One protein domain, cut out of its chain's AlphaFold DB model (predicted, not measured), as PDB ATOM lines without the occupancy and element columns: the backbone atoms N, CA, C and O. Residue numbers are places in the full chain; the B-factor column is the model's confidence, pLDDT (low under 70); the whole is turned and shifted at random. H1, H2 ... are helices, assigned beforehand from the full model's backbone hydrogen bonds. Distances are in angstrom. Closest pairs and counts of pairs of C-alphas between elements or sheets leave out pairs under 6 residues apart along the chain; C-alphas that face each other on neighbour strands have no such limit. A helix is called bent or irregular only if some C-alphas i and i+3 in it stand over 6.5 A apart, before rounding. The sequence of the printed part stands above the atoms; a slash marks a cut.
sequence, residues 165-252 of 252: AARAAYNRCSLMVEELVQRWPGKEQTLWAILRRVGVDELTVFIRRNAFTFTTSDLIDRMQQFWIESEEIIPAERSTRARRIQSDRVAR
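Overview. This is residues 165 to 252 of the 252 residues of an uncharacterized protein of Planctomycetaceae bacterium (UniProt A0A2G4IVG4). A compact head of three packed helices sends out two arms: residues 165 to 171 of H1, and residues 231 to 252, mostly H3, which make the length. In the head, kinked H2 and H3a form a hairpin, with the later part of H1 crosswise. The 88 printed residues hold H1, H2 and H3, all helix; the whole is loose, radius of gyration of the C-alphas 17.4 A, spanning 59 by 34 by 20 A.

Arrangement. Begin at H1, residues 165 to 183; its residues 173 to 180 alone touch H3a, residues 216 to 231, about perpendicular at 86 degrees, closest C-alphas Met 176 and Leu 219, 6.3 A. H2, residues 191 to 209, is irregular: C-alphas 197 and 200 are 9.6 A apart. It touches H3a as a hairpin, a shallow tilt of 25 degrees, opposite ways; the closest C-alphas, Arg 208 and Thr 216, are 6.3 A apart. By its hydrogen bonds H3, residues 216 to 250, is one helix, but bent, C-alphas 231 and 234 being 6.7 A apart; H3b, residues 234 to 250, is apart from H1 and H2. Every O i to N i+4 pair is within hydrogen-bond range in H3a and H3b, 13 of 15 in H1, 12 of 15 in H2.

Along the chain. Find C-alpha 165 at (165.731, 163.200, 214.438), where H1 begins, 26.0 A long. H2 measures 17.5 A, H3a 22.2 A and H3b 25.0 A, ending at C-alpha 250, (137.112, 155.367, 171.493).

Size, cuts and confidence. The C-alphas farthest apart, Ala 211 and Arg 252, are 59.7 A apart. The printed part has no cut, and both links are short. Look for pLDDT under 70 at residue 165 and residues 244 to 252.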
ATOM      1  N   ALA A 165     166.284 164.553 214.493       66.25
ATOM      2  CA  ALA A 165     165.731 163.200 214.438       66.25
ATOM      3  C   ALA A 165     164.992 162.897 213.123       66.25
ATOM      4  O   ALA A 165     165.110 161.791 212.599       66.25
ATOM      5  N   ALA A 166     164.302 163.878 212.537       71.38
ATOM      6  CA  ALA A 166     163.613 163.707 211.258       71.38
ATOM      7  C   ALA A 166     164.604 163.491 210.101       71.38
ATOM      8  O   ALA A 166     164.384 162.645 209.236       71.38
ATOM      9  N   ARG A 167     165.755 164.178 210.127       79.88
ATOM     10  CA  ARG A 167     166.863 163.917 209.190       79.88
ATOM     11  C   ARG A 167     167.451 162.519 209.376       79.88
ATOM     12  O   ARG A 167     167.739 161.852 208.387       79.88
ATOM     13  N   ALA A 168     167.632 162.081 210.622       81.44
ATOM     14  CA  ALA A 168     168.143 160.743 210.915       81.44
ATOM     15  C   ALA A 168     167.189 159.659 210.393       81.44
ATOM     16  O   ALA A 168     167.637 158.745 209.707       81.44
ATOM     17  N   ALA A 169     165.883 159.808 210.630       82.44
ATOM     18  CA  ALA A 169     164.860 158.906 210.105       82.44
ATOM     19  C   ALA A 169     164.840 158.881 208.567       82.44
ATOM     20  O   ALA A 169     164.824 157.806 207.976       82.44
ATOM     21  N   TYR A 170     164.927 160.047 207.915       83.25
ATOM     22  CA  TYR A 170     165.008 160.141 206.453       83.25
ATOM     23  C   TYR A 170     166.244 159.415 205.897       83.25
ATOM     24  O   TYR A 170     166.142 158.595 204.987       83.25
ATOM     25  N   ASN A 171     167.416 159.672 206.482       90.31
ATOM     26  CA  ASN A 171     168.677 159.075 206.040       90.31
ATOM     27  C   ASN A 171     168.752 157.572 206.330       90.31
ATOM     28  O   ASN A 171     169.429 156.848 205.601       90.31
ATOM     29  N   ARG A 172     168.051 157.092 207.365       91.38
ATOM     30  CA  ARG A 172     168.024 155.682 207.765       91.38
ATOM     31  C   ARG A 172     167.611 154.766 206.616       91.38
ATOM     32  O   ARG A 172     168.244 153.735 206.418       91.38
ATOM     33  N   CYS A 173     166.603 155.154 205.832       89.56
ATOM     34  CA  CYS A 173     166.147 154.376 204.678       89.56
ATOM     35  C   CYS A 173     167.259 154.158 203.647       89.56
ATOM     36  O   CYS A 173     167.443 153.041 203.166       89.56
ATOM     37  N   SER A 174     168.022 155.205 203.338       91.69
ATOM     38  CA  SER A 174     169.130 155.129 202.384       91.69
ATOM     39  C   SER A 174     170.317 154.347 202.943       91.69
ATOM     40  O   SER A 174     170.899 153.547 202.218       91.69
ATOM     41  N   LEU A 175     170.632 154.515 204.232       94.25
ATOM     42  CA  LEU A 175     171.723 153.794 204.897       94.25
ATOM     43  C   LEU A 175     171.457 152.286 204.996       94.25
ATOM     44  O   LEU A 175     172.375 151.497 204.796       94.25
ATOM     45  N   MET A 176     170.209 151.881 205.250       95.94
ATOM     46  CA  MET A 176     169.801 150.470 205.238       95.94
ATOM     47  C   MET A 176     170.072 149.815 203.884       95.94
ATOM     48  O   MET A 176     170.665 148.741 203.812       95.94
ATOM     49  N   VAL A 177     169.657 150.479 202.804       95.44
ATOM     50  CA  VAL A 177     169.856 149.972 201.442       95.44
ATOM     51  C   VAL A 177     171.336 149.982 201.061       95.44
ATOM     52  O   VAL A 177     171.806 149.047 200.420       95.44
ATOM     53  N   GLU A 178     172.077 151.010 201.464       94.75
ATOM     54  CA  GLU A 178     173.515 151.107 201.220       94.75
ATOM     55  C   GLU A 178     174.291 149.978 201.900       94.75
ATOM     56  O   GLU A 178     175.051 149.288 201.225       94.75
ATOM     57  N   GLU A 179     174.055 149.728 203.191       96.69
ATOM     58  CA  GLU A 179     174.699 148.619 203.899       96.69
ATOM     59  C   GLU A 179     174.327 147.266 203.274       96.69
ATOM     60  O   GLU A 179     175.193 146.410 203.085       96.69
ATOM     61  N   LEU A 180     173.053 147.081 202.907       96.81
ATOM     62  CA  LEU A 180     172.582 145.857 202.264       96.81
ATOM     63  C   LEU A 180     173.303 145.586 200.938       96.81
ATOM     64  O   LEU A 180     173.765 144.470 200.709       96.81
ATOM     65  N   VAL A 181     173.432 146.607 200.088       96.75
ATOM     66  CA  VAL A 181     174.144 146.507 198.806       96.75
ATOM     67  C   VAL A 181     175.645 146.296 199.021       96.75
ATOM     68  O   VAL A 181     176.237 145.477 198.332       96.75
ATOM     69  N   GLN A 182     176.266 146.979 199.988       96.25
ATOM     70  CA  GLN A 182     177.702 146.842 200.270       96.25
ATOM     71  C   GLN A 182     178.084 145.458 200.800       96.25
ATOM     72  O   GLN A 182     179.164 144.959 200.488       96.25
ATOM     73  N   ARG A 183     177.226 144.839 201.619       96.56
ATOM     74  CA  ARG A 183     177.477 143.494 202.162       96.56
ATOM     75  C   ARG A 183     177.119 142.381 201.181       96.56
ATOM     76  O   ARG A 183     177.514 141.238 201.408       96.56
ATOM     77  N   TRP A 184     176.365 142.679 200.125       97.25
ATOM     78  CA  TRP A 184     176.003 141.689 199.120       97.25
ATOM     79  C   TRP A 184     177.260 141.183 198.387       97.25
ATOM     80  O   TRP A 184     178.021 141.989 197.859       97.25
ATOM     81  N   PRO A 185     177.497 139.859 198.315       96.31
ATOM     82  CA  PRO A 185     178.721 139.309 197.726       96.31
ATOM     83  C   PRO A 185     178.753 139.367 196.190       96.31
ATOM     84  O   PRO A 185     179.767 139.034 195.578       96.31
ATOM     85  N   GLY A 186     177.633 139.713 195.551       94.69
ATOM     86  CA  GLY A 186     177.545 139.838 194.102       94.69
ATOM     87  C   GLY A 186     178.106 141.159 193.571       94.69
ATOM     88  O   GLY A 186     178.603 142.007 194.304       94.69
ATOM     89  N   LYS A 187     178.020 141.337 192.252       95.50
ATOM     90  CA  LYS A 187     178.515 142.539 191.552       95.50
ATOM     91  C   LYS A 187     177.463 143.643 191.422       95.50
ATOM     92  O   LYS A 187     177.727 144.688 190.827       95.50
ATOM     93  N   GLU A 188     176.242 143.366 191.862       96.44
ATOM     94  CA  GLU A 188     175.096 144.254 191.754       96.44
ATOM     95  C   GLU A 188     175.293 145.497 192.629       96.44
ATOM     96  O   GLU A 188     175.557 145.397 193.821       96.44
ATOM     97  N   GLN A 189     175.142 146.682 192.038       92.19
ATOM     98  CA  GLN A 189     175.398 147.963 192.716       92.19
ATOM     99  C   GLN A 189     174.123 148.642 193.233       92.19
ATOM    100  O   GLN A 189     174.172 149.750 193.765       92.19
ATOM    101  N   THR A 190     172.960 148.013 193.046       95.00
ATOM    102  CA  THR A 190     171.665 148.541 193.483       95.00
ATOM    103  C   THR A 190     170.811 147.428 194.068       95.00
ATOM    104  O   THR A 190     170.887 146.279 193.630       95.00
ATOM    105  N   LEU A 191     169.937 147.780 195.015       96.06
ATOM    106  CA  LEU A 191     168.958 146.843 195.574       96.06
ATOM    107  C   LEU A 191     168.080 146.226 194.482       96.06
ATOM    108  O   LEU A 191     167.804 145.031 194.512       96.06
ATOM    109  N   TRP A 192     167.697 147.028 193.487       95.81
ATOM    110  CA  TRP A 192     166.943 146.547 192.336       95.81
ATOM    111  C   TRP A 192     167.681 145.460 191.562       95.81
ATOM    112  O   TRP A 192     167.095 144.427 191.259       95.81
ATOM    113  N   ALA A 193     168.969 145.657 191.271       96.25
ATOM    114  CA  ALA A 193     169.762 144.666 190.554       96.25
ATOM    115  C   ALA A 193     169.894 143.354 191.348       96.25
ATOM    116  O   ALA A 193     169.818 142.281 190.750       96.25
ATOM    117  N   ILE A 194     170.023 143.435 192.678       97.75
ATOM    118  CA  ILE A 194     170.036 142.258 193.558       97.75
ATOM    119  C   ILE A 194     168.685 141.538 193.495       97.75
ATOM    120  O   ILE A 194     168.632 140.362 193.143       97.75
ATOM    121  N   LEU A 195     167.582 142.243 193.761       97.00
ATOM    122  CA  LEU A 195     166.231 141.671 193.755       97.00
ATOM    123  C   LEU A 195     165.863 141.053 192.402       97.00
ATOM    124  O   LEU A 195     165.319 139.958 192.349       97.00
ATOM    125  N   ARG A 196     166.234 141.703 191.299       95.38
ATOM    126  CA  ARG A 196     166.067 141.181 189.934       95.38
ATOM    127  C   ARG A 196     166.805 139.869 189.682       95.38
ATOM    128  O   ARG A 196     166.424 139.136 188.772       95.38
ATOM    129  N   ARG A 197     167.893 139.624 190.410       96.50
ATOM    130  CA  ARG A 197     168.729 138.434 190.261       96.50
ATOM    131  C   ARG A 197     168.248 137.286 191.142       96.50
ATOM    132  O   ARG A 197     168.210 136.163 190.654       96.50
ATOM    133  N   VAL A 198     167.954 137.557 192.414       96.94
ATOM    134  CA  VAL A 198     167.720 136.509 193.429       96.94
ATOM    135  C   VAL A 198     166.300 136.494 194.001       96.94
ATOM    136  O   VAL A 198     165.881 135.524 194.622       96.94
ATOM    137  N   GLY A 199     165.520 137.550 193.776       96.38
ATOM    138  CA  GLY A 199     164.177 137.691 194.329       96.38
ATOM    139  C   GLY A 199     164.149 138.029 195.824       96.38
ATOM    140  O   GLY A 199     165.169 138.092 196.514       96.38
ATOM    141  N   VAL A 200     162.936 138.274 196.320       97.12
ATOM    142  CA  VAL A 200     162.667 138.690 197.708       97.12
ATOM    143  C   VAL A 200     163.028 137.593 198.711       97.12
ATOM    144  O   VAL A 200     163.611 137.885 199.757       97.12
ATOM    145  N   ASP A 201     162.721 136.335 198.400       97.50
ATOM    146  CA  ASP A 201     162.913 135.216 199.328       97.50
ATOM    147  C   ASP A 201     164.396 134.934 199.589       97.50
ATOM    148  O   ASP A 201     164.824 134.843 200.743       97.50
ATOM    149  N   GLU A 202     165.212 134.854 198.537       97.62
ATOM    150  CA  GLU A 202     166.648 134.596 198.679       97.62
ATOM    151  C   GLU A 202     167.358 135.770 199.367       97.62
ATOM    152  O   GLU A 202     168.179 135.555 200.265       97.62
ATOM    153  N   LEU A 203     166.990 137.015 199.038       97.94
ATOM    154  CA  LEU A 203     167.541 138.186 199.721       97.94
ATOM    155  C   LEU A 203     167.107 138.246 201.196       97.94
ATOM    156  O   LEU A 203     167.911 138.598 202.059       97.94
ATOM    157  N   THR A 204     165.890 137.804 201.528       98.31
ATOM    158  CA  THR A 204     165.437 137.649 202.922       98.31
ATOM    159  C   THR A 204     166.289 136.631 203.680       98.31
ATOM    160  O   THR A 204     166.691 136.877 204.822       98.31
ATOM    161  N   VAL A 205     166.599 135.488 203.059       98.12
ATOM    162  CA  VAL A 205     167.489 134.476 203.646       98.12
ATOM    163  C   VAL A 205     168.890 135.044 203.860       98.12
ATOM    164  O   VAL A 205     169.472 134.833 204.926       98.12
ATOM    165  N   PHE A 206     169.418 135.799 202.894       98.19
ATOM    166  CA  PHE A 206     170.697 136.492 203.032       98.19
ATOM    167  C   PHE A 206     170.690 137.467 204.218       98.19
ATOM    168  O   PHE A 206     171.593 137.401 205.054       98.19
ATOM    169  N   ILE A 207     169.653 138.301 204.351       98.19
ATOM    170  CA  ILE A 207     169.523 139.258 205.460       98.19
ATOM    171  C   ILE A 207     169.493 138.536 206.817       98.19
ATOM    172  O   ILE A 207     170.152 138.962 207.759       98.19
ATOM    173  N   ARG A 208     168.775 137.411 206.927       98.00
ATOM    174  CA  ARG A 208     168.674 136.633 208.179       98.00
ATOM    175  C   ARG A 208     169.964 135.912 208.574       98.00
ATOM    176  O   ARG A 208     170.156 135.626 209.751       98.00
ATOM    177  N   ARG A 209     170.815 135.564 207.606       97.44
ATOM    178  CA  ARG A 209     172.054 134.800 207.836       97.44
ATOM    179  C   ARG A 209     173.274 135.667 208.124       97.44
ATOM    180  O   ARG A 209     174.303 135.128 208.520       97.44
ATOM    181  N   ASN A 210     173.179 136.975 207.915       97.06
ATOM    182  CA  ASN A 210     174.297 137.898 208.064       97.06
ATOM    183  C   ASN A 210     174.000 138.940 209.142       97.06
ATOM    184  O   ASN A 210     172.856 139.317 209.375       97.06
ATOM    185  N   ALA A 211     175.053 139.421 209.799       94.94
ATOM    186  CA  ALA A 211     174.942 140.554 210.708       94.94
ATOM    187  C   ALA A 211     174.863 141.861 209.907       94.94
ATOM    188  O   ALA A 211     175.553 142.003 208.897       94.94
ATOM    189  N   PHE A 212     174.077 142.819 210.392       97.00
ATOM    190  CA  PHE A 212     173.962 144.188 209.881       97.00
ATOM    191  C   PHE A 212     173.957 145.166 211.053       97.00
ATOM    192  O   PHE A 212     173.782 144.764 212.205       97.00
ATOM    193  N   THR A 213     174.145 146.447 210.760       97.00
ATOM    194  CA  THR A 213     174.022 147.515 211.759       97.00
ATOM    195  C   THR A 213     172.552 147.772 212.102       97.00
ATOM    196  O   THR A 213     172.224 148.125 213.234       97.00
ATOM    197  N   PHE A 214     171.654 147.575 211.134       96.44
ATOM    198  CA  PHE A 214     170.205 147.676 211.312       96.44
ATOM    199  C   PHE A 214     169.576 146.335 211.692       96.44
ATOM    200  O   PHE A 214     170.149 145.269 211.465       96.44
ATOM    201  N   THR A 215     168.364 146.379 212.254       97.12
ATOM    202  CA  THR A 215     167.640 145.152 212.596       97.12
ATOM    203  C   THR A 215     167.240 144.378 211.337       97.12
ATOM    204  O   THR A 215     166.959 144.955 210.284       97.12
ATOM    205  N   THR A 216     167.173 143.051 211.457       97.31
ATOM    206  CA  THR A 216     166.724 142.162 210.379       97.31
ATOM    207  C   THR A 216     165.323 142.531 209.882       97.31
ATOM    208  O   THR A 216     165.097 142.519 208.675       97.31
ATOM    209  N   SER A 217     164.394 142.878 210.783       97.31
ATOM    210  CA  SER A 217     163.033 143.282 210.405       97.31
ATOM    211  C   SER A 217     163.034 144.570 209.592       97.31
ATOM    212  O   SER A 217     162.442 144.597 208.525       97.31
ATOM    213  N   ASP A 218     163.782 145.591 210.016       96.81
ATOM    214  CA  ASP A 218     163.846 146.864 209.291       96.81
ATOM    215  C   ASP A 218     164.375 146.711 207.856       96.81
ATOM    216  O   ASP A 218     163.882 147.353 206.927       96.81
ATOM    217  N   LEU A 219     165.389 145.860 207.666       97.69
ATOM    218  CA  LEU A 219     165.959 145.587 206.347       97.69
ATOM    219  C   LEU A 219     164.975 144.834 205.449       97.69
ATOM    220  O   LEU A 219     164.843 145.177 204.273       97.69
ATOM    221  N   ILE A 220     164.283 143.831 206.000       97.69
ATOM    222  CA  ILE A 220     163.254 143.076 205.277       97.69
ATOM    223  C   ILE A 220     162.100 144.001 204.895       97.69
ATOM    224  O   ILE A 220     161.747 144.041 203.719       97.69
ATOM    225  N   ASP A 221     161.576 144.788 205.835       97.06
ATOM    226  CA  ASP A 221     160.465 145.714 205.596       97.06
ATOM    227  C   ASP A 221     160.827 146.725 204.507       97.06
ATOM    228  O   ASP A 221     160.057 146.951 203.572       97.06
ATOM    229  N   ARG A 222     162.040 147.295 204.558       95.81
ATOM    230  CA  ARG A 222     162.497 148.250 203.542       95.81
ATOM    231  C   ARG A 222     162.645 147.609 202.162       95.81
ATOM    232  O   ARG A 222     162.280 148.225 201.160       95.81
ATOM    233  N   MET A 223     163.202 146.401 202.100       96.69
ATOM    234  CA  MET A 223     163.350 145.643 200.858       96.69
ATOM    235  C   MET A 223     161.982 145.278 200.266       96.69
ATOM    236  O   MET A 223     161.769 145.474 199.070       96.69
ATOM    237  N   GLN A 224     161.056 144.782 201.090       96.56
ATOM    238  CA  GLN A 224     159.699 144.419 200.676       96.56
ATOM    239  C   GLN A 224     158.908 145.638 200.212       96.56
ATOM    240  O   GLN A 224     158.306 145.584 199.145       96.56
ATOM    241  N   GLN A 225     158.969 146.751 200.951       95.56
ATOM    242  CA  GLN A 225     158.375 148.018 200.525       95.56
ATOM    243  C   GLN A 225     158.854 148.392 199.116       95.56
ATOM    244  O   GLN A 225     158.040 148.665 198.239       95.56
ATOM    245  N   PHE A 226     160.171 148.371 198.885       95.25
ATOM    246  CA  PHE A 226     160.741 148.714 197.584       95.25
ATOM    247  C   PHE A 226     160.293 147.756 196.468       95.25
ATOM    248  O   PHE A 226     160.009 148.206 195.357       95.25
ATOM    249  N   TRP A 227     160.203 146.454 196.756       95.69
ATOM    250  CA  TRP A 227     159.693 145.461 195.810       95.69
ATOM    251  C   TRP A 227     158.225 145.714 195.452       95.69
ATOM    252  O   TRP A 227     157.910 145.825 194.272       95.69
ATOM    253  N   ILE A 228     157.352 145.885 196.449       95.31
ATOM    254  CA  ILE A 228     155.915 146.140 196.255       95.31
ATOM    255  C   ILE A 228     155.698 147.425 195.445       95.31
ATOM    256  O   ILE A 228     154.928 147.438 194.486       95.31
ATOM    257  N   GLU A 229     156.403 148.507 195.785       93.69
ATOM    258  CA  GLU A 229     156.325 149.763 195.030       93.69
ATOM    259  C   GLU A 229     156.701 149.557 193.553       93.69
ATOM    260  O   GLU A 229     156.005 150.050 192.662       93.69
ATOM    261  N   SER A 230     157.766 148.794 193.293       92.56
ATOM    262  CA  SER A 230     158.358 148.645 191.957       92.56
ATOM    263  C   SER A 230     157.664 147.607 191.067       92.56
ATOM    264  O   SER A 230     157.579 147.814 189.858       92.56
ATOM    265  N   GLU A 231     157.182 146.500 191.631       93.25
ATOM    266  CA  GLU A 231     156.627 145.359 190.881       93.25
ATOM    267  C   GLU A 231     155.096 145.276 190.956       93.25
ATOM    268  O   GLU A 231     154.473 144.687 190.074       93.25
ATOM    269  N   GLU A 232     154.462 145.906 191.950       92.06
ATOM    270  CA  GLU A 232     153.005 145.839 192.120       92.06
ATOM    271  C   GLU A 232     152.341 147.198 191.885       92.06
ATOM    272  O   GLU A 232     151.528 147.344 190.969       92.06
ATOM    273  N   ILE A 233     152.707 148.217 192.670       92.00
ATOM    274  CA  ILE A 233     151.996 149.505 192.688       92.00
ATOM    275  C   ILE A 233     152.202 150.273 191.376       92.00
ATOM    276  O   ILE A 233     151.227 150.633 190.709       92.00
ATOM    277  N   ILE A 234     153.455 150.514 190.974       89.88
ATOM    278  CA  ILE A 234     153.757 151.291 189.760       89.88
ATOM    279  C   ILE A 234     153.215 150.594 188.489       89.88
ATOM    280  O   ILE A 234     152.525 151.257 187.700       89.88
ATOM    281  N   PRO A 235     153.419 149.276 188.274       89.62
ATOM    282  CA  PRO A 235     152.863 148.586 187.106       89.62
ATOM    283  C   PRO A 235     151.325 148.551 187.062       89.62
ATOM    284  O   PRO A 235     150.734 148.670 185.976       89.62
ATOM    285  N   ALA A 236     150.656 148.426 188.214       87.19
ATOM    286  CA  ALA A 236     149.195 148.474 188.290       87.19
ATOM    287  C   ALA A 236     148.645 149.856 187.899       87.19
ATOM    288  O   ALA A 236     147.694 149.951 187.109       87.19
ATOM    289  N   GLU A 237     149.279 150.930 188.376       83.69
ATOM    290  CA  GLU A 237     148.933 152.309 188.014       83.69
ATOM    291  C   GLU A 237     149.142 152.577 186.518       83.69
ATOM    292  O   GLU A 237     148.245 153.098 185.843       83.69
ATOM    293  N   ARG A 238     150.277 152.135 185.960       84.81
ATOM    294  CA  ARG A 238     150.569 152.208 184.517       84.81
ATOM    295  C   ARG A 238     149.464 151.543 183.693       84.81
ATOM    296  O   ARG A 238     148.932 152.147 182.759       84.81
ATOM    297  N   SER A 239     149.083 150.320 184.059       79.00
ATOM    298  CA  SER A 239     148.058 149.537 183.352       79.00
ATOM    299  C   SER A 239     146.668 150.173 183.440       79.00
ATOM    300  O   SER A 239     145.893 150.165 182.479       79.00
ATOM    301  N   THR A 240     146.326 150.750 184.591       79.56
ATOM    302  CA  THR A 240     145.044 151.436 184.806       79.56
ATOM    303  C   THR A 240     144.944 152.715 183.978       79.56
ATOM    304  O   THR A 240     143.921 152.956 183.333       79.56
ATOM    305  N   ARG A 241     146.025 153.501 183.911       76.69
ATOM    306  CA  ARG A 241     146.079 154.730 183.106       76.69
ATOM    307  C   ARG A 241     146.090 154.450 181.607       76.69
ATOM    308  O   ARG A 241     145.369 155.121 180.874       76.69
ATOM    309  N   ALA A 242     146.824 153.430 181.159       73.38
ATOM    310  CA  ALA A 242     146.822 153.013 179.756       73.38
ATOM    311  C   ALA A 242     145.407 152.645 179.268       73.38
ATOM    312  O   ALA A 242     144.985 153.095 178.202       73.38
ATOM    313  N   ARG A 243     144.636 151.909 180.085       72.38
ATOM    314  CA  ARG A 243     143.246 151.534 179.769       72.38
ATOM    315  C   ARG A 243     142.306 152.738 179.655       72.38
ATOM    316  O   ARG A 243     141.521 152.786 178.713       72.38
ATOM    317  N   ARG A 244     142.407 153.723 180.557       67.31
ATOM    318  CA  ARG A 244     141.574 154.945 180.504       67.31
ATOM    319  C   ARG A 244     141.877 155.829 179.292       67.31
ATOM    320  O   ARG A 244     140.965 156.315 178.638       67.31
ATOM    321  N   ILE A 245     143.153 155.984 178.935       63.59
ATOM    322  CA  ILE A 245     143.533 156.738 177.729       63.59
ATOM    323  C   ILE A 245     142.942 156.078 176.474       63.59
ATOM    324  O   ILE A 245     142.535 156.770 175.539       63.59
ATOM    325  N   GLN A 246     142.879 154.745 176.443       59.31
ATOM    326  CA  GLN A 246     142.292 154.018 175.324       59.31
ATOM    327  C   GLN A 246     140.762 154.154 175.268       59.31
ATOM    328  O   GLN A 246     140.234 154.349 174.175       59.31
ATOM    329  N   SER A 247     140.053 154.135 176.405       59.97
ATOM    330  CA  SER A 247     138.600 154.369 176.427       59.97
ATOM    331  C   SER A 247     138.221 155.781 175.975       59.97
ATOM    332  O   SER A 247     137.297 155.936 175.179       59.97
ATOM    333  N   ASP A 248     138.977 156.800 176.391       59.22
ATOM    334  CA  ASP A 248     138.696 158.200 176.036       59.22
ATOM    335  C   ASP A 248     138.947 158.507 174.553       59.22
ATOM    336  O   ASP A 248     138.409 159.476 174.018       59.22
ATOM    337  N   ARG A 249     139.768 157.692 173.875       58.38
ATOM    338  CA  ARG A 249     139.981 157.772 172.421       58.38
ATOM    339  C   ARG A 249     138.885 157.092 171.609       58.38
ATOM    340  O   ARG A 249     138.687 157.484 170.471       58.38
ATOM    341  N   VAL A 250     138.219 156.078 172.162       56.69
ATOM    342  CA  VAL A 250     137.112 155.367 171.493       56.69
ATOM    343  C   VAL A 250     135.785 156.116 171.667       56.69
ATOM    344  O   VAL A 250     134.884 155.967 170.851       56.69
ATOM    345  N   ALA A 251     135.666 156.936 172.713       54.16
ATOM    346  CA  ALA A 251     134.479 157.741 172.999       54.16
ATOM    347  C   ALA A 251     134.431 159.107 172.273       54.16
ATOM    348  O   ALA A 251     133.471 159.853 172.471       54.16
ATOM    349  N   ARG A 252     135.447 159.453 171.471       46.50
ATOM    350  CA  ARG A 252     135.497 160.662 170.625       46.50
ATOM    351  C   ARG A 252     135.417 160.281 169.157       46.50
ATOM    352  O   ARG A 252     134.837 161.087 168.402       46.50
TER     353      ARG A 252